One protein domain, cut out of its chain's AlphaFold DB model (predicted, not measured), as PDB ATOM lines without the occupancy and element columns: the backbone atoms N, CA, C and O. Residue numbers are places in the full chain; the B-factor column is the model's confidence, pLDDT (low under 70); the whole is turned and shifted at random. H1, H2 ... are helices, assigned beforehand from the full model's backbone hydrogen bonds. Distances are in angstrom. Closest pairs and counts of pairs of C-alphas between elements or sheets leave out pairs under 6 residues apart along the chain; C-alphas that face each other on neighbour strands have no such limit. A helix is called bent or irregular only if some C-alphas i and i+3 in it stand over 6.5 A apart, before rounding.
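Overview. This is residues 14 to 155 of the 217 residues of an uncharacterized protein of Amphibalanus amphitrite (UniProt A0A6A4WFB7). Two zigzags of helices, H1 to H3 and H4 to H6, stand end to end, H4 crossing the start of H2. The long link, residues 103 to 145, loops back toward H2. The printed part, 142 residues with six named helices and no named strand, is all helix and compact, radius of gyration of the C-alphas 16.4 A, spans 55 by 31 by 21 A.

Along the chain. H1, residues 14 to 33, starts at C-alpha (10.331, -15.310, -34.338); one helix by its hydrogen bonds, it is bent, C-alphas 22 and 25 being 6.9 A apart, into H1a, 14 to 22, and H1b, 25 to 33. H2, 37 to 52, is irregular, C-alphas 38 and 41 being 7.8 A apart. H3 is 56 to 68, H4 75 to 83, H5 88 to 102, H6 146 to 154, ending at (-8.358, -21.572, 11.201).

Arrangement. H2, the hub, touches H4 with residues 37 to 42 alone, closest C-alphas Ala 38 and Ala 81, 4.6 A. H1b-H2, H2-H3, H4-H5 and H5-H6 are hairpins. In H2, 5 of 12 O i to N i+4 and 8 of 13 O i to N i+3 pairs are within hydrogen-bond range.

Size, cuts and confidence. The printed part has no cut; no printed residue is under 70 in pLDDT.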
ATOM      1  N   LYS A  14      11.023 -14.067 -34.716       92.50
ATOM      2  CA  LYS A  14      10.331 -15.310 -34.338       92.50
ATOM      3  C   LYS A  14      10.472 -15.598 -32.839       92.50
ATOM      4  O   LYS A  14       9.465 -15.865 -32.185       92.50
ATOM      5  N   GLN A  15      11.681 -15.487 -32.281       92.50
ATOM      6  CA  GLN A  15      11.926 -15.678 -30.844       92.50
ATOM      7  C   GLN A  15      11.181 -14.654 -29.981       92.50
ATOM      8  O   GLN A  15      10.588 -15.020 -28.965       92.50
ATOM      9  N   LEU A  16      11.166 -13.382 -30.391       93.56
ATOM     10  CA  LEU A  16      10.437 -12.330 -29.687       93.56
ATOM     11  C   LEU A  16       8.934 -12.619 -29.659       93.56
ATOM     12  O   LEU A  16       8.322 -12.577 -28.592       93.56
ATOM     13  N   VAL A  17       8.338 -12.960 -30.804       94.94
ATOM     14  CA  VAL A  17       6.908 -13.295 -30.887       94.94
ATOM     15  C   VAL A  17       6.589 -14.533 -30.043       94.94
ATOM     16  O   VAL A  17       5.619 -14.521 -29.285       94.94
ATOM     17  N   GLN A  18       7.431 -15.569 -30.091       94.75
ATOM     18  CA  GLN A  18       7.282 -16.762 -29.252       94.75
ATOM     19  C   GLN A  18       7.366 -16.440 -27.755       94.75
ATOM     20  O   GLN A  18       6.607 -17.003 -26.963       94.75
ATOM     21  N   PHE A  19       8.247 -15.524 -27.347       95.12
ATOM     22  CA  PHE A  19       8.304 -15.052 -25.966       95.12
ATOM     23  C   PHE A  19       7.046 -14.261 -25.582       95.12
ATOM     24  O   PHE A  19       6.476 -14.495 -24.515       95.12
ATOM     25  N   ILE A  20       6.571 -13.368 -26.454       95.50
ATOM     26  CA  ILE A  20       5.366 -12.571 -26.196       95.50
ATOM     27  C   ILE A  20       4.160 -13.489 -25.984       95.50
ATOM     28  O   ILE A  20       3.495 -13.406 -24.952       95.50
ATOM     29  N   VAL A  21       3.906 -14.396 -26.927       96.12
ATOM     30  CA  VAL A  21       2.747 -15.298 -26.887       96.12
ATOM     31  C   VAL A  21       2.901 -16.359 -25.796       96.12
ATOM     32  O   VAL A  21       1.933 -16.702 -25.126       96.12
ATOM     33  N   GLY A  22       4.114 -16.871 -25.588       95.38
ATOM     34  CA  GLY A  22       4.368 -17.996 -24.692       95.38
ATOM     35  C   GLY A  22       4.727 -17.630 -23.251       95.38
ATOM     36  O   GLY A  22       4.869 -18.543 -22.441       95.38
ATOM     37  N   HIS A  23       4.950 -16.356 -22.933       94.88
ATOM     38  CA  HIS A  23       5.298 -15.902 -21.583       94.88
ATOM     39  C   HIS A  23       4.588 -14.593 -21.232       94.88
ATOM     40  O   HIS A  23       3.796 -14.566 -20.295       94.88
ATOM     41  N   TYR A  24       4.825 -13.512 -21.983       93.38
ATOM     42  CA  TYR A  24       4.321 -12.183 -21.612       93.38
ATOM     43  C   TYR A  24       2.788 -12.112 -21.547       93.38
ATOM     44  O   TYR A  24       2.233 -11.675 -20.541       93.38
ATOM     45  N   VAL A  25       2.098 -12.568 -22.596       95.25
ATOM     46  CA  VAL A  25       0.631 -12.532 -22.678       95.25
ATOM     47  C   VAL A  25      -0.022 -13.402 -21.589       95.25
ATOM     48  O   VAL A  25      -0.872 -12.882 -20.866       95.25
ATOM     49  N   PRO A  26       0.377 -14.674 -21.378       94.75
ATOM     50  CA  PRO A  26      -0.146 -15.477 -20.272       94.75
ATOM     51  C   PRO A  26       0.081 -14.857 -18.887       94.75
ATOM     52  O   PRO A  26      -0.823 -14.872 -18.051       94.75
ATOM     53  N   VAL A  27       1.263 -14.279 -18.637       92.31
ATOM     54  CA  VAL A  27       1.557 -13.590 -17.369       92.31
ATOM     55  C   VAL A  27       0.655 -12.369 -17.197       92.31
ATOM     56  O   VAL A  27       0.114 -12.164 -16.115       92.31
ATOM     57  N   TRP A  28       0.417 -11.599 -18.261       91.44
ATOM     58  CA  TRP A  28      -0.508 -10.466 -18.222       91.44
ATOM     59  C   TRP A  28      -1.928 -10.893 -17.830       91.44
ATOM     60  O   TRP A  28      -2.532 -10.272 -16.956       91.44
ATOM     61  N   PHE A  29      -2.445 -11.980 -18.413       92.31
ATOM     62  CA  PHE A  29      -3.750 -12.526 -18.021       92.31
ATOM     63  C   PHE A  29      -3.757 -13.010 -16.570       92.31
ATOM     64  O   PHE A  29      -4.723 -12.758 -15.856       92.31
ATOM     65  N   THR A  30      -2.669 -13.633 -16.116       91.62
ATOM     66  CA  THR A  30      -2.523 -14.089 -14.724       91.62
ATOM     67  C   THR A  30      -2.617 -12.912 -13.752       91.62
ATOM     68  O   THR A  30      -3.413 -12.955 -12.822       91.62
ATOM     69  N   VAL A  31      -1.899 -11.816 -14.021       89.81
ATOM     70  CA  VAL A  31      -1.950 -10.586 -13.207       89.81
ATOM     71  C   VAL A  31      -3.342  -9.954 -13.217       89.81
ATOM     72  O   VAL A  31      -3.785  -9.408 -12.209       89.81
ATOM     73  N   ARG A  32      -4.050 -10.022 -14.350       88.19
ATOM     74  CA  ARG A  32      -5.426  -9.520 -14.458       88.19
ATOM     75  C   ARG A  32      -6.425 -10.354 -13.662       88.19
ATOM     76  O   ARG A  32      -7.360  -9.773 -13.128       88.19
ATOM     77  N   GLN A  33      -6.241 -11.671 -13.604       88.06
ATOM     78  CA  GLN A  33      -7.093 -12.571 -12.822       88.06
ATOM     79  C   GLN A  33      -6.789 -12.467 -11.322       88.06
ATOM     80  O   GLN A  33      -7.704 -12.388 -10.513       88.06
ATOM     81  N   ASN A  34      -5.510 -12.383 -10.959       87.12
ATOM     82  CA  ASN A  34      -5.041 -12.261  -9.580       87.12
ATOM     83  C   ASN A  34      -4.714 -10.801  -9.255       87.12
ATOM     84  O   ASN A  34      -3.581 -10.454  -8.898       87.12
ATOM     85  N   SER A  35      -5.710  -9.931  -9.426       86.88
ATOM     86  CA  SER A  35      -5.534  -8.504  -9.196       86.88
ATOM     87  C   SER A  35      -5.572  -8.126  -7.719       86.88
ATOM     88  O   SER A  35      -5.176  -7.018  -7.407       86.88
ATOM     89  N   SER A  36      -6.026  -8.985  -6.810       90.50
ATOM     90  CA  SER A  36      -6.096  -8.650  -5.382       90.50
ATOM     91  C   SER A  36      -4.731  -8.744  -4.691       90.50
ATOM     92  O   SER A  36      -3.907  -9.596  -5.038       90.50
ATOM     93  N   CYS A  37      -4.492  -7.921  -3.667       89.19
ATOM     94  CA  CYS A  37      -3.270  -7.974  -2.857       89.19
ATOM     95  C   CYS A  37      -3.093  -9.334  -2.162       89.19
ATOM     96  O   CYS A  37      -1.962  -9.804  -2.049       89.19
ATOM     97  N   ALA A  38      -4.193 -10.017  -1.830       91.25
ATOM     98  CA  ALA A  38      -4.204 -11.375  -1.289       91.25
ATOM     99  C   ALA A  38      -3.670 -12.432  -2.275       91.25
ATOM    100  O   ALA A  38      -3.242 -13.509  -1.882       91.25
ATOM    101  N   SER A  39      -3.682 -12.147  -3.578       88.88
ATOM    102  CA  SER A  39      -3.209 -13.077  -4.614       88.88
ATOM    103  C   SER A  39      -1.973 -12.572  -5.348       88.88
ATOM    104  O   SER A  39      -1.439 -13.267  -6.210       88.88
ATOM    105  N   GLY A  40      -1.474 -11.383  -5.001       85.56
ATOM    106  CA  GLY A  40      -0.415 -10.727  -5.752       85.56
ATOM    107  C   GLY A  40       0.838 -11.584  -5.907       85.56
ATOM    108  O   GLY A  40       1.334 -11.770  -7.018       85.56
ATOM    109  N   ALA A  41       1.317 -12.178  -4.813       88.81
ATOM    110  CA  ALA A  41       2.520 -13.005  -4.842       88.81
ATOM    111  C   ALA A  41       2.375 -14.259  -5.730       88.81
ATOM    112  O   ALA A  41       3.373 -14.761  -6.243       88.81
ATOM    113  N   LYS A  42       1.141 -14.715  -5.995       88.38
ATOM    114  CA  LYS A  42       0.832 -15.868  -6.860       88.38
ATOM    115  C   LYS A  42       1.034 -15.565  -8.356       88.38
ATOM    116  O   LYS A  42       1.043 -16.486  -9.169       88.38
ATOM    117  N   ASN A  43       1.286 -14.306  -8.733       87.94
ATOM    118  CA  ASN A  43       1.561 -13.909 -10.121       87.94
ATOM    119  C   ASN A  43       2.963 -14.288 -10.618       87.94
ATOM    120  O   ASN A  43       3.128 -14.704 -11.768       87.94
ATOM    121  N   LEU A  44       3.990 -14.143  -9.774       89.81
ATOM    122  CA  LEU A  44       5.375 -14.416 -10.169       89.81
ATOM    123  C   LEU A  44       5.673 -15.907 -10.447       89.81
ATOM    124  O   LEU A  44       6.358 -16.167 -11.436       89.81
ATOM    125  N   PRO A  45       5.171 -16.887  -9.670       90.81
ATOM    126  CA  PRO A  45       5.409 -18.310  -9.918       90.81
ATOM    127  C   PRO A  45       5.031 -18.728 -11.336       90.81
ATOM    128  O   PRO A  45       5.807 -19.408 -12.001       90.81
ATOM    129  N   ARG A  46       3.891 -18.239 -11.846       90.81
ATOM    130  CA  ARG A  46       3.458 -18.523 -13.218       90.81
ATOM    131  C   ARG A  46       4.441 -17.984 -14.258       90.81
ATOM    132  O   ARG A  46       4.729 -18.654 -15.245       90.81
ATOM    133  N   SER A  47       4.978 -16.788 -14.029       92.06
ATOM    134  CA  SER A  47       6.033 -16.206 -14.867       92.06
ATOM    135  C   SER A  47       7.300 -17.071 -14.841       92.06
ATOM    136  O   SER A  47       7.829 -17.436 -15.888       92.06
ATOM    137  N   VAL A  48       7.742 -17.489 -13.649       93.50
ATOM    138  CA  VAL A  48       8.919 -18.354 -13.464       93.50
ATOM    139  C   VAL A  48       8.737 -19.714 -14.149       93.50
ATOM    140  O   VAL A  48       9.634 -20.170 -14.856       93.50
ATOM    141  N   GLU A  49       7.578 -20.349 -13.993       93.44
ATOM    142  CA  GLU A  49       7.219 -21.616 -14.641       93.44
ATOM    143  C   GLU A  49       7.282 -21.510 -16.172       93.44
ATOM    144  O   GLU A  49       7.972 -22.293 -16.829       93.44
ATOM    145  N   LEU A  50       6.623 -20.501 -16.749       94.38
ATOM    146  CA  LEU A  50       6.631 -20.280 -18.196       94.38
ATOM    147  C   LEU A  50       8.031 -19.949 -18.716       94.38
ATOM    148  O   LEU A  50       8.367 -20.318 -19.843       94.38
ATOM    149  N   LEU A  51       8.846 -19.260 -17.912       94.81
ATOM    150  CA  LEU A  51      10.217 -18.916 -18.266       94.81
ATOM    151  C   LEU A  51      11.123 -20.148 -18.295       94.81
ATOM    152  O   LEU A  51      11.956 -20.252 -19.195       94.81
ATOM    153  N   ARG A  52      10.940 -21.100 -17.368       94.25
ATOM    154  CA  ARG A  52      11.700 -22.365 -17.335       94.25
ATOM    155  C   ARG A  52      11.561 -23.166 -18.632       94.25
ATOM    156  O   ARG A  52      12.509 -23.829 -19.036       94.25
ATOM    157  N   GLN A  53      10.421 -23.047 -19.309       93.88
ATOM    158  CA  GLN A  53      10.147 -23.706 -20.589       93.88
ATOM    159  C   GLN A  53      10.783 -22.995 -21.800       93.88
ATOM    160  O   GLN A  53      10.646 -23.465 -22.929       93.88
ATOM    161  N   LYS A  54      11.427 -21.831 -21.616       94.31
ATOM    162  CA  LYS A  54      12.030 -21.063 -22.718       94.31
ATOM    163  C   LYS A  54      13.489 -21.455 -22.964       94.31
ATOM    164  O   LYS A  54      14.157 -21.929 -22.047       94.31
ATOM    165  N   PRO A  55      14.022 -21.202 -24.172       94.81
ATOM    166  CA  PRO A  55      15.443 -21.374 -24.461       94.81
ATOM    167  C   PRO A  55      16.352 -20.605 -23.486       94.81
ATOM    168  O   PRO A  55      16.001 -19.517 -23.020       94.81
ATOM    169  N   ALA A  56      17.537 -21.150 -23.195       95.19
ATOM    170  CA  ALA A  56      18.450 -20.609 -22.182       95.19
ATOM    171  C   ALA A  56      18.877 -19.152 -22.449       95.19
ATOM    172  O   ALA A  56      19.002 -18.368 -21.509       95.19
ATOM    173  N   ASN A  57      19.030 -18.760 -23.717       94.25
ATOM    174  CA  ASN A  57      19.327 -17.379 -24.106       94.25
ATOM    175  C   ASN A  57      18.201 -16.408 -23.702       94.25
ATOM    176  O   ASN A  57      18.479 -15.324 -23.199       94.25
ATOM    177  N   ILE A  58      16.934 -16.810 -23.846       94.50
ATOM    178  CA  ILE A  58      15.781 -16.011 -23.405       94.50
ATOM    179  C   ILE A  58      15.732 -15.942 -21.878       94.50
ATOM    180  O   ILE A  58      15.530 -14.866 -21.312       94.50
ATOM    181  N   GLN A  59      15.975 -17.064 -21.194       95.38
ATOM    182  CA  GLN A  59      16.039 -17.082 -19.731       95.38
ATOM    183  C   GLN A  59      17.115 -16.128 -19.196       95.38
ATOM    184  O   GLN A  59      16.848 -15.379 -18.256       95.38
ATOM    185  N   ALA A  60      18.295 -16.103 -19.822       95.69
ATOM    186  CA  ALA A  60      19.397 -15.223 -19.440       95.69
ATOM    187  C   ALA A  60      19.039 -13.729 -19.555       95.69
ATOM    188  O   ALA A  60      19.466 -12.935 -18.721       95.69
ATOM    189  N   VAL A  61      18.214 -13.350 -20.537       94.38
ATOM    190  CA  VAL A  61      17.751 -11.962 -20.715       94.38
ATOM    191  C   VAL A  61      16.655 -11.590 -19.712       94.38
ATOM    192  O   VAL A  61      16.641 -10.478 -19.183       94.38
ATOM    193  N   VAL A  62      15.726 -12.506 -19.431       94.00
ATOM    194  CA  VAL A  62      14.502 -12.197 -18.672       94.00
ATOM    195  C   VAL A  62      14.694 -12.336 -17.161       94.00
ATOM    196  O   VAL A  62      14.128 -11.539 -16.411       94.00
ATOM    197  N   ARG A  63      15.514 -13.283 -16.681       95.12
ATOM    198  CA  ARG A  63      15.760 -13.463 -15.235       95.12
ATOM    199  C   ARG A  63      16.234 -12.173 -14.542       95.12
ATOM    200  O   ARG A  63      15.639 -11.824 -13.525       95.12
ATOM    201  N   PRO A  64      17.193 -11.392 -15.083       94.94
ATOM    202  CA  PRO A  64      17.580 -10.110 -14.487       94.94
ATOM    203  C   PRO A  64      16.454  -9.068 -14.467       94.94
ATOM    204  O   PRO A  64      16.432  -8.188 -13.609       94.94
ATOM    205  N   VAL A  65      15.511  -9.127 -15.414       91.31
ATOM    206  CA  VAL A  65      14.327  -8.254 -15.411       91.31
ATOM    207  C   VAL A  65      13.398  -8.650 -14.267       91.31
ATOM    208  O   VAL A  65      13.046  -7.795 -13.460       91.31
ATOM    209  N   LEU A  66      13.079  -9.940 -14.133       91.00
ATOM    210  CA  LEU A  66      12.237 -10.439 -13.040       91.00
ATOM    211  C   LEU A  66      12.869 -10.205 -11.662       91.00
ATOM    212  O   LEU A  66      12.166  -9.814 -10.735       91.00
ATOM    213  N   GLN A  67      14.190 -10.357 -11.544       92.94
ATOM    214  CA  GLN A  67      14.930 -10.074 -10.313       92.94
ATOM    215  C   GLN A  67      14.871  -8.590  -9.925       92.94
ATOM    216  O   GLN A  67      14.730  -8.274  -8.751       92.94
ATOM    217  N   ARG A  68      14.951  -7.665 -10.891       88.44
ATOM    218  CA  ARG A  68      14.777  -6.221 -10.626       88.44
ATOM    219  C   ARG A  68      13.327  -5.847 -10.323       88.44
ATOM    220  O   ARG A  68      13.068  -4.809  -9.726       88.44
ATOM    221  N   SER A  69      12.384  -6.677 -10.748       79.50
ATOM    222  CA  SER A  69      10.954  -6.516 -10.493       79.50
ATOM    223  C   SER A  69      10.457  -7.384  -9.330       79.50
ATOM    224  O   SER A  69       9.250  -7.610  -9.233       79.50
ATOM    225  N   SER A  70      11.336  -7.825  -8.420       79.81
ATOM    226  CA  SER A  70      11.022  -8.739  -7.309       79.81
ATOM    227  C   SER A  70      10.226  -8.107  -6.149       79.81
ATOM    228  O   SER A  70      10.334  -8.527  -5.002       79.81
ATOM    229  N   HIS A  71       9.346  -7.152  -6.455       83.31
ATOM    230  CA  HIS A  71       8.355  -6.606  -5.521       83.31
ATOM    231  C   HIS A  71       7.304  -7.657  -5.129       83.31
ATOM    232  O   HIS A  71       6.869  -7.708  -3.986       83.31
ATOM    233  N   TRP A  72       6.905  -8.515  -6.075       84.06
ATOM    234  CA  TRP A  72       5.927  -9.584  -5.849       84.06
ATOM    235  C   TRP A  72       6.351 -10.619  -4.795       84.06
ATOM    236  O   TRP A  72       5.535 -10.936  -3.936       84.06
ATOM    237  N   PRO A  73       7.591 -11.144  -4.830       90.62
ATOM    238  CA  PRO A  73       8.100 -12.067  -3.826       90.62
ATOM    239  C   PRO A  73       8.687 -11.342  -2.608       90.62
ATOM    240  O   PRO A  73       9.441 -11.951  -1.860       90.62
ATOM    241  N   HIS A  74       8.403 -10.051  -2.399       92.69
ATOM    242  CA  HIS A  74       8.825  -9.386  -1.168       92.69
ATOM    243  C   HIS A  74       8.214 -10.115   0.045       92.69
ATOM    244  O   HIS A  74       7.032 -10.470  -0.026       92.69
ATOM    245  N   PRO A  75       8.954 -10.321   1.157       93.69
ATOM    246  CA  PRO A  75       8.463 -11.085   2.305       93.69
ATOM    247  C   PRO A  75       7.089 -10.628   2.795       93.69
ATOM    248  O   PRO A  75       6.203 -11.448   2.992       93.69
ATOM    249  N   GLU A  76       6.863  -9.315   2.895       93.19
ATOM    250  CA  GLU A  76       5.560  -8.780   3.308       93.19
ATOM    251  C   GLU A  76       4.424  -9.166   2.355       93.19
ATOM    252  O   GLU A  76       3.338  -9.522   2.799       93.19
ATOM    253  N   GLN A  77       4.678  -9.132   1.045       92.62
ATOM    254  CA  GLN A  77       3.680  -9.459   0.030       92.62
ATOM    255  C   GLN A  77       3.386 -10.963  -0.009       92.62
ATOM    256  O   GLN A  77       2.243 -11.363  -0.239       92.62
ATOM    257  N   LEU A  78       4.405 -11.791   0.235       94.75
ATOM    258  CA  LEU A  78       4.244 -13.230   0.409       94.75
ATOM    259  C   LEU A  78       3.419 -13.539   1.654       94.75
ATOM    260  O   LEU A  78       2.467 -14.300   1.548       94.75
ATOM    261  N   LEU A  79       3.715 -12.906   2.791       95.81
ATOM    262  CA  LEU A  79       2.954 -13.103   4.025       95.81
ATOM    263  C   LEU A  79       1.474 -12.751   3.845       95.81
ATOM    264  O   LEU A  79       0.633 -13.537   4.266       95.81
ATOM    265  N   LEU A  80       1.146 -11.652   3.154       95.06
ATOM    266  CA  LEU A  80      -0.248 -11.314   2.828       95.06
ATOM    267  C   LEU A  80      -0.941 -12.413   2.015       95.06
ATOM    268  O   LEU A  80      -2.077 -12.785   2.307       95.06
ATOM    269  N   ALA A  81      -0.257 -12.950   1.003       94.94
ATOM    270  CA  ALA A  81      -0.815 -14.030   0.200       94.94
ATOM    271  C   ALA A  81      -0.959 -15.333   0.995       94.94
ATOM    272  O   ALA A  81      -1.949 -16.039   0.831       94.94
ATOM    273  N   MET A  82       0.001 -15.622   1.876       96.62
ATOM    274  CA  MET A  82      -0.010 -16.820   2.707       96.62
ATOM    275  C   MET A  82      -1.104 -16.769   3.774       96.62
ATOM    276  O   MET A  82      -1.722 -17.795   4.019       96.62
ATOM    277  N   THR A  83      -1.392 -15.612   4.388       96.88
ATOM    278  CA  THR A  83      -2.479 -15.488   5.380       96.88
ATOM    279  C   THR A  83      -3.868 -15.624   4.764       96.88
ATOM    280  O   THR A  83      -4.800 -16.041   5.442       96.88
ATOM    281  N   ALA A  84      -4.013 -15.283   3.484       95.56
ATOM    282  CA  ALA A  84      -5.252 -15.439   2.727       95.56
ATOM    283  C   ALA A  84      -5.302 -16.752   1.919       95.56
ATOM    284  O   ALA A  84      -6.165 -16.909   1.058       95.56
ATOM    285  N   ASP A  85      -4.364 -17.678   2.141       95.50
ATOM    286  CA  ASP A  85      -4.314 -18.942   1.409       95.50
ATOM    287  C   ASP A  85      -5.346 -19.944   1.934       95.50
ATOM    288  O   ASP A  85      -5.624 -19.982   3.129       95.50
ATOM    289  N   ASP A  86      -5.879 -20.801   1.066       94.94
ATOM    290  CA  ASP A  86      -6.827 -21.846   1.465       94.94
ATOM    291  C   ASP A  86      -6.149 -22.952   2.291       94.94
ATOM    292  O   ASP A  86      -6.794 -23.603   3.120       94.94
ATOM    293  N   ASN A  87      -4.836 -23.143   2.127       96.00
ATOM    294  CA  ASN A  87      -4.074 -24.145   2.862       96.00
ATOM    295  C   ASN A  87      -3.732 -23.675   4.292       96.00
ATOM    296  O   ASN A  87      -2.991 -22.712   4.496       96.00
ATOM    297  N   GLN A  88      -4.223 -24.417   5.291       97.06
ATOM    298  CA  GLN A  88      -3.985 -24.150   6.714       97.06
ATOM    299  C   GLN A  88      -2.500 -24.195   7.110       97.06
ATOM    300  O   GLN A  88      -2.068 -23.377   7.918       97.06
ATOM    301  N   GLU A  89      -1.697 -25.093   6.536       97.00
ATOM    302  CA  GLU A  89      -0.257 -25.178   6.821       97.00
ATOM    303  C   GLU A  89       0.481 -23.927   6.327       97.00
ATOM    304  O   GLU A  89       1.333 -23.377   7.030       97.00
ATOM    305  N   THR A  90       0.109 -23.426   5.143       96.81
ATOM    306  CA  THR A  90       0.651 -22.175   4.595       96.81
ATOM    307  C   THR A  90       0.289 -20.988   5.493       96.81
ATOM    308  O   THR A  90       1.168 -20.181   5.816       96.81
ATOM    309  N   ARG A  91      -0.962 -20.911   5.977       97.62
ATOM    310  CA  ARG A  91      -1.390 -19.877   6.938       97.62
ATOM    311  C   ARG A  91      -0.645 -19.980   8.270       97.62
ATOM    312  O   ARG A  91      -0.143 -18.972   8.764       97.62
ATOM    313  N   ALA A  92      -0.489 -21.186   8.817       97.94
ATOM    314  CA  ALA A  92       0.252 -21.421  10.056       97.94
ATOM    315  C   ALA A  92       1.716 -20.962   9.948       97.94
ATOM    316  O   ALA A  92       2.216 -20.258  10.830       97.94
ATOM    317  N   LYS A  93       2.387 -21.283   8.834       97.06
ATOM    318  CA  LYS A  93       3.748 -20.805   8.539       97.06
ATOM    319  C   LYS A  93       3.804 -19.275   8.463       97.06
ATOM    320  O   LYS A  93       4.728 -18.674   9.010       97.06
ATOM    321  N   ALA A  94       2.814 -18.633   7.837       96.94
ATOM    322  CA  ALA A  94       2.736 -17.173   7.759       96.94
ATOM    323  C   ALA A  94       2.639 -16.530   9.147       96.94
ATOM    324  O   ALA A  94       3.394 -15.610   9.458       96.94
ATOM    325  N   VAL A  95       1.750 -17.047   9.999       97.50
ATOM    326  CA  VAL A  95       1.546 -16.552  11.367       97.50
ATOM    327  C   VAL A  95       2.822 -16.684  12.198       97.50
ATOM    328  O   VAL A  95       3.205 -15.738  12.886       97.50
ATOM    329  N   GLN A  96       3.538 -17.809  12.091       96.88
ATOM    330  CA  GLN A  96       4.833 -17.990  12.757       96.88
ATOM    331  C   GLN A  96       5.865 -16.940  12.317       96.88
ATOM    332  O   GLN A  96       6.533 -16.335  13.159       96.88
ATOM    333  N   LEU A  97       5.970 -16.684  11.011       96.62
ATOM    334  CA  LEU A  97       6.883 -15.680  10.459       96.62
ATOM    335  C   LEU A  97       6.505 -14.256  10.892       96.62
ATOM    336  O   LEU A  97       7.387 -13.470  11.232       96.62
ATOM    337  N   ILE A  98       5.209 -13.934  10.935       96.38
ATOM    338  CA  ILE A  98       4.705 -12.638  11.409       96.38
ATOM    339  C   ILE A  98       5.050 -12.435  12.885       96.38
ATOM    340  O   ILE A  98       5.582 -11.385  13.242       96.38
ATOM    341  N   ARG A  99       4.817 -13.442  13.736       95.88
ATOM    342  CA  ARG A  99       5.194 -13.404  15.158       95.88
ATOM    343  C   ARG A  99       6.694 -13.163  15.330       95.88
ATOM    344  O   ARG A  99       7.096 -12.272  16.071       95.88
ATOM    345  N   ALA A 100       7.524 -13.890  14.583       94.56
ATOM    346  CA  ALA A 100       8.974 -13.700  14.604       94.56
ATOM    347  C   ALA A 100       9.418 -12.322  14.076       94.56
ATOM    348  O   ALA A 100      10.453 -11.805  14.497       94.56
ATOM    349  N   ALA A 101       8.670 -11.724  13.144       93.31
ATOM    350  CA  ALA A 101       8.931 -10.377  12.644       93.31
ATOM    351  C   ALA A 101       8.555  -9.294  13.670       93.31
ATOM    352  O   ALA A 101       9.322  -8.352  13.841       93.31
ATOM    353  N   ARG A 102       7.440  -9.457  14.400       93.56
ATOM    354  CA  ARG A 102       7.026  -8.545  15.489       93.56
ATOM    355  C   ARG A 102       8.078  -8.444  16.591       93.56
ATOM    356  O   ARG A 102       8.382  -7.356  17.056       93.56
ATOM    357  N   LEU A 103       8.684  -9.572  16.967       92.06
ATOM    358  CA  LEU A 103       9.737  -9.611  17.991       92.06
ATOM    359  C   LEU A 103      11.029  -8.890  17.580       92.06
ATOM    360  O   LEU A 103      11.851  -8.575  18.436       92.06
ATOM    361  N   ARG A 104      11.230  -8.671  16.277       88.62
ATOM    362  CA  ARG A 104      12.408  -8.003  15.707       88.62
ATOM    363  C   ARG A 104      12.099  -6.586  15.224       88.62
ATOM    364  O   ARG A 104      12.955  -5.982  14.586       88.62
ATOM    365  N   GLU A 105      10.889  -6.077  15.462       83.00
ATOM    366  CA  GLU A 105      10.511  -4.745  15.001       83.00
ATOM    367  C   GLU A 105      11.303  -3.676  15.769       83.00
ATOM    368  O   GLU A 105      11.435  -3.716  16.991       83.00
ATOM    369  N   THR A 106      11.861  -2.730  15.021       80.88
ATOM    370  CA  THR A 106      12.650  -1.601  15.525       80.88
ATOM    371  C   THR A 106      11.943  -0.293  15.183       80.88
ATOM    372  O   THR A 106      11.209  -0.235  14.197       80.88
ATOM    373  N   GLU A 107      12.210   0.783  15.930       79.69
ATOM    374  CA  GLU A 107      11.708   2.132  15.593       79.69
ATOM    375  C   GLU A 107      12.386   2.744  14.352       79.69
ATOM    376  O   GLU A 107      11.947   3.775  13.840       79.69
ATOM    377  N   ASP A 108      13.440   2.103  13.844       82.44
ATOM    378  CA  ASP A 108      14.147   2.541  12.648       82.44
ATOM    379  C   ASP A 108      13.277   2.499  11.384       82.44
ATOM    380  O   ASP A 108      12.338   1.712  11.227       82.44
ATOM    381  N   ILE A 109      13.647   3.341  10.417       83.88
ATOM    382  CA  ILE A 109      13.014   3.367   9.100       83.88
ATOM    383  C   ILE A 109      13.245   2.019   8.409       83.88
ATOM    384  O   ILE A 109      14.378   1.633   8.116       83.88
ATOM    385  N   ARG A 110      12.147   1.336   8.073       85.12
ATOM    386  CA  ARG A 110      12.173   0.082   7.316       85.12
ATOM    387  C   ARG A 110      12.864   0.272   5.965       85.12
ATOM    388  O   ARG A 110      12.411   1.052   5.126       85.12
ATOM    389  N   LEU A 111      13.928  -0.489   5.727       84.62
ATOM    390  CA  LEU A 111      14.622  -0.501   4.443       84.62
ATOM    391  C   LEU A 111      13.967  -1.510   3.501       84.62
ATOM    392  O   LEU A 111      13.964  -2.707   3.765       84.62
ATOM    393  N   PHE A 112      13.457  -1.037   2.365       84.81
ATOM    394  CA  PHE A 112      12.907  -1.923   1.343       84.81
ATOM    395  C   PHE A 112      14.044  -2.605   0.569       84.81
ATOM    396  O   PHE A 112      14.753  -1.956  -0.209       84.81
ATOM    397  N   ARG A 113      14.234  -3.911   0.785       87.50
ATOM    398  CA  ARG A 113      15.272  -4.715   0.125       87.50
ATOM    399  C   ARG A 113      14.645  -5.764  -0.780       87.50
ATOM    400  O   ARG A 113      13.761  -6.513  -0.381       87.50
ATOM    401  N   PHE A 114      15.141  -5.835  -2.009       88.25
ATOM    402  CA  PHE A 114      14.711  -6.854  -2.956       88.25
ATOM    403  C   PHE A 114      15.273  -8.223  -2.564       88.25
ATOM    404  O   PHE A 114      16.496  -8.354  -2.460       88.25
ATOM    405  N   PRO A 115      14.428  -9.253  -2.396       92.00
ATOM    406  CA  PRO A 115      14.914 -10.600  -2.148       92.00
ATOM    407  C   PRO A 115      15.487 -11.210  -3.430       92.00
ATOM    408  O   PRO A 115      15.072 -10.870  -4.547       92.00
ATOM    409  N   ALA A 116      16.425 -12.142  -3.271       93.38
ATOM    410  CA  ALA A 116      16.880 -12.991  -4.363       93.38
ATOM    411  C   ALA A 116      15.751 -13.954  -4.761       93.38
ATOM    412  O   ALA A 116      15.209 -14.664  -3.916       93.38
ATOM    413  N   VAL A 117      15.386 -13.956  -6.043       93.50
ATOM    414  CA  VAL A 117      14.294 -14.786  -6.554       93.50
ATOM    415  C   VAL A 117      14.808 -16.188  -6.855       93.50
ATOM    416  O   VAL A 117      15.707 -16.379  -7.679       93.50
ATOM    417  N   ASN A 118      14.177 -17.185  -6.249       94.25
ATOM    418  CA  ASN A 118      14.383 -18.584  -6.572       94.25
ATOM    419  C   ASN A 118      13.626 -18.958  -7.860       94.25
ATOM    420  O   ASN A 118      12.442 -19.292  -7.844       94.25
ATOM    421  N   PHE A 119      14.323 -18.942  -8.998       93.38
ATOM    422  CA  PHE A 119      13.753 -19.349 -10.293       93.38
ATOM    423  C   PHE A 119      13.482 -20.862 -10.417       93.38
ATOM    424  O   PHE A 119      12.924 -21.297 -11.427       93.38
ATOM    425  N   GLY A 120      13.889 -21.661  -9.428       92.69
ATOM    426  CA  GLY A 120      13.574 -23.086  -9.323       92.69
ATOM    427  C   GLY A 120      12.328 -23.385  -8.488       92.69
ATOM    428  O   GLY A 120      11.946 -24.546  -8.404       92.69
ATOM    429  N   ALA A 121      11.698 -22.373  -7.885       92.19
ATOM    430  CA  ALA A 121      10.546 -22.563  -7.013       92.19
ATOM    431  C   ALA A 121       9.341 -23.161  -7.759       92.19
ATOM    432  O   ALA A 121       8.996 -22.747  -8.874       92.19
ATOM    433  N   GLU A 122       8.680 -24.121  -7.113       89.12
ATOM    434  CA  GLU A 122       7.405 -24.685  -7.570       89.12
ATOM    435  C   GLU A 122       6.221 -24.025  -6.867       89.12
ATOM    436  O   GLU A 122       5.227 -23.687  -7.510       89.12
ATOM    437  N   ARG A 123       6.353 -23.779  -5.559       91.00
ATOM    438  CA  ARG A 123       5.367 -23.063  -4.751       91.00
ATOM    439  C   ARG A 123       5.771 -21.600  -4.618       91.00
ATOM    440  O   ARG A 123       6.950 -21.254  -4.617       91.00
ATOM    441  N   TYR A 124       4.781 -20.724  -4.483       92.38
ATOM    442  CA  TYR A 124       5.035 -19.286  -4.380       92.38
ATOM    443  C   TYR A 124       5.743 -18.904  -3.077       92.38
ATOM    444  O   TYR A 124       6.545 -17.977  -3.061       92.38
ATOM    445  N   GLU A 125       5.491 -19.651  -2.004       92.81
ATOM    446  CA  GLU A 125       6.174 -19.497  -0.721       92.81
ATOM    447  C   GLU A 125       7.677 -19.807  -0.807       92.81
ATOM    448  O   GLU A 125       8.430 -19.296   0.009       92.81
ATOM    449  N   ASP A 126       8.136 -20.555  -1.815       93.56
ATOM    450  CA  ASP A 126       9.553 -20.911  -1.995       93.56
ATOM    451  C   ASP A 126      10.282 -19.979  -2.977       93.56
ATOM    452  O   ASP A 126      11.433 -20.226  -3.350       93.56
ATOM    453  N   LEU A 127       9.620 -18.897  -3.417       94.12
ATOM    454  CA  LEU A 127      10.202 -17.889  -4.311       94.12
ATOM    455  C   LEU A 127      11.371 -17.133  -3.683       94.12
ATOM    456  O   LEU A 127      12.146 -16.518  -4.417       94.12
ATOM    457  N   ILE A 128      11.482 -17.159  -2.358       95.00
ATOM    458  CA  ILE A 128      12.577 -16.557  -1.608       95.00
ATOM    459  C   ILE A 128      13.110 -17.547  -0.588       95.00
ATOM    460  O   ILE A 128      12.400 -18.433  -0.115       95.00
ATOM    461  N   ASP A 129      14.360 -17.341  -0.208       94.25
ATOM    462  CA  ASP A 129      14.921 -17.983   0.965       94.25
ATOM    463  C   ASP A 129      14.541 -17.185   2.222       94.25
ATOM    464  O   ASP A 129      15.071 -16.105   2.484       94.25
ATOM    465  N   TRP A 130      13.613 -17.729   3.009       93.50
ATOM    466  CA  TRP A 130      13.142 -17.118   4.256       93.50
ATOM    467  C   TRP A 130      14.226 -16.982   5.328       93.50
ATOM    468  O   TRP A 130      14.066 -16.164   6.231       93.50
ATOM    469  N   SER A 131      15.309 -17.764   5.252       91.06
ATOM    470  CA  SER A 131      16.398 -17.696   6.232       91.06
ATOM    471  C   SER A 131      17.318 -16.493   6.012       91.06
ATOM    472  O   SER A 131      17.856 -15.948   6.974       91.06
ATOM    473  N   SER A 132      17.461 -16.048   4.760       89.31
ATOM    474  CA  SER A 132      18.269 -14.882   4.385       89.31
ATOM    475  C   SER A 132      17.444 -13.614   4.154       89.31
ATOM    476  O   SER A 132      18.001 -12.514   4.126       89.31
ATOM    477  N   ALA A 133      16.126 -13.743   3.995       89.69
ATOM    478  CA  ALA A 133      15.233 -12.619   3.768       89.69
ATOM    479  C   ALA A 133      15.051 -11.739   5.016       89.69
ATOM    480  O   ALA A 133      14.845 -12.218   6.132       89.69
ATOM    481  N   ASP A 134      15.036 -10.423   4.802       89.19
ATOM    482  CA  ASP A 134      14.694  -9.445   5.833       89.19
ATOM    483  C   ASP A 134      13.170  -9.388   6.010       89.19
ATOM    484  O   ASP A 134      12.460  -8.643   5.334       89.19
ATOM    485  N   VAL A 135      12.645 -10.292   6.842       91.56
ATOM    486  CA  VAL A 135      11.202 -10.411   7.086       91.56
ATOM    487  C   VAL A 135      10.753  -9.384   8.119       91.56
ATOM    488  O   VAL A 135      11.047  -9.512   9.308       91.56
ATOM    489  N   THR A 136       9.967  -8.422   7.655       91.88
ATOM    490  CA  THR A 136       9.322  -7.370   8.441       91.88
ATOM    491  C   THR A 136       7.821  -7.616   8.573       91.88
ATOM    492  O   THR A 136       7.211  -8.303   7.749       91.88
ATOM    493  N   GLN A 137       7.193  -7.052   9.610       90.50
ATOM    494  CA  GLN A 137       5.747  -7.187   9.786       90.50
ATOM    495  C   GLN A 137       4.993  -6.478   8.640       90.50
ATOM    496  O   GLN A 137       5.198  -5.272   8.438       90.50
ATOM    497  N   PRO A 138       4.085  -7.167   7.919       92.00
ATOM    498  CA  PRO A 138       3.280  -6.539   6.875       92.00
ATOM    499  C   PRO A 138       2.406  -5.413   7.452       92.00
ATOM    500  O   PRO A 138       1.681  -5.662   8.417       92.00
ATOM    501  N   PRO A 139       2.403  -4.199   6.867       91.44
ATOM    502  CA  PRO A 139       1.622  -3.076   7.386       91.44
ATOM    503  C   PRO A 139       0.119  -3.358   7.492       91.44
ATOM    504  O   PRO A 139      -0.511  -2.941   8.454       91.44
ATOM    505  N   LEU A 140      -0.450  -4.114   6.545       92.69
ATOM    506  CA  LEU A 140      -1.877  -4.475   6.557       92.69
ATOM    507  C   LEU A 140      -2.252  -5.474   7.663       92.69
ATOM    508  O   LEU A 140      -3.430  -5.638   7.955       92.69
ATOM    509  N   LEU A 141      -1.263  -6.137   8.268       93.31
ATOM    510  CA  LEU A 141      -1.431  -7.083   9.377       93.31
ATOM    511  C   LEU A 141      -0.859  -6.513  10.685       93.31
ATOM    512  O   LEU A 141      -0.583  -7.254  11.638       93.31
ATOM    513  N   ARG A 142      -0.612  -5.197  10.725       91.75
ATOM    514  CA  ARG A 142      -0.054  -4.530  11.901       91.75
ATOM    515  C   ARG A 142      -1.009  -4.599  13.086       91.75
ATOM    516  O   ARG A 142      -0.587  -4.996  14.164       91.75
ATOM    517  N   ASP A 143      -2.280  -4.315  12.834       92.81
ATOM    518  CA  ASP A 143      -3.300  -4.156  13.873       92.81
ATOM    519  C   ASP A 143      -3.926  -5.482  14.339       92.81
ATOM    520  O   ASP A 143      -4.776  -5.487  15.223       92.81
ATOM    521  N   TYR A 144      -3.515  -6.616  13.761       94.81
ATOM    522  CA  TYR A 144      -4.028  -7.931  14.148       94.81
ATOM    523  C   TYR A 144      -3.548  -8.286  15.560       94.81
ATOM    524  O   TYR A 144      -2.345  -8.318  15.828       94.81
ATOM    525  N   SER A 145      -4.462  -8.616  16.464       95.94
ATOM    526  CA  SER A 145      -4.114  -9.178  17.769       95.94
ATOM    527  C   SER A 145      -3.585 -10.614  17.637       95.94
ATOM    528  O   SER A 145      -3.664 -11.228  16.574       95.94
ATOM    529  N   GLU A 146      -3.042 -11.183  18.717       95.56
ATOM    530  CA  GLU A 146      -2.660 -12.604  18.715       95.56
ATOM    531  C   GLU A 146      -3.867 -13.524  18.489       95.56
ATOM    532  O   GLU A 146      -3.736 -14.519  17.783       95.56
ATOM    533  N   ALA A 147      -5.049 -13.147  18.989       96.38
ATOM    534  CA  ALA A 147      -6.288 -13.881  18.735       96.38
ATOM    535  C   ALA A 147      -6.704 -13.814  17.256       96.38
ATOM    536  O   ALA A 147      -7.152 -14.815  16.701       96.38
ATOM    537  N   ASP A 148      -6.509 -12.664  16.598       96.50
ATOM    538  CA  ASP A 148      -6.759 -12.542  15.158       96.50
ATOM    539  C   ASP A 148      -5.786 -13.418  14.361       96.50
ATOM    540  O   ASP A 148      -6.196 -14.088  13.417       96.50
ATOM    541  N   LEU A 149      -4.507 -13.462  14.757       96.12
ATOM    542  CA  LEU A 149      -3.509 -14.330  14.128       96.12
ATOM    543  C   LEU A 149      -3.812 -15.822  14.316       96.12
ATOM    544  O   LEU A 149      -3.625 -16.592  13.378       96.12
ATOM    545  N   ASP A 150      -4.297 -16.236  15.487       96.69
ATOM    546  CA  ASP A 150      -4.769 -17.610  15.689       96.69
ATOM    547  C   ASP A 150      -5.991 -17.899  14.801       96.69
ATOM    548  O   ASP A 150      -6.056 -18.942  14.151       96.69
ATOM    549  N   GLY A 151      -6.904 -16.931  14.665       97.00
ATOM    550  CA  GLY A 151      -8.033 -17.003  13.734       97.00
ATOM    551  C   GLY A 151      -7.613 -17.157  12.267       97.00
ATOM    552  O   GLY A 151      -8.272 -17.884  11.523       97.00
ATOM    553  N   VAL A 152      -6.489 -16.551  11.861       96.94
ATOM    554  CA  VAL A 152      -5.915 -16.722  10.513       96.94
ATOM    555  C   VAL A 152      -5.484 -18.166  10.259       96.94
ATOM    556  O   VAL A 152      -5.546 -18.635   9.126       96.94
ATOM    557  N   VAL A 153      -5.053 -18.916  11.274       96.94
ATOM    558  CA  VAL A 153      -4.721 -20.336  11.074       96.94
ATOM    559  C   VAL A 153      -5.983 -21.124  10.717       96.94
ATOM    560  O   VAL A 153      -5.975 -21.894   9.757       96.94
ATOM    561  N   GLU A 154      -7.091 -20.861  11.403       96.25
ATOM    562  CA  GLU A 154      -8.358 -21.572  11.201       96.25
ATOM    563  C   GLU A 154      -9.071 -21.174   9.899       96.25
ATOM    564  O   GLU A 154      -9.605 -22.036   9.200       96.25
ATOM    565  N   ALA A 155      -9.032 -19.894   9.516       96.44
ATOM    566  CA  ALA A 155      -9.689 -19.388   8.311       96.44
ATOM    567  C   ALA A 155      -8.840 -18.334   7.575       96.44
ATOM    568  O   ALA A 155      -8.135 -17.561   8.220       96.44
TER     569      ALA A 155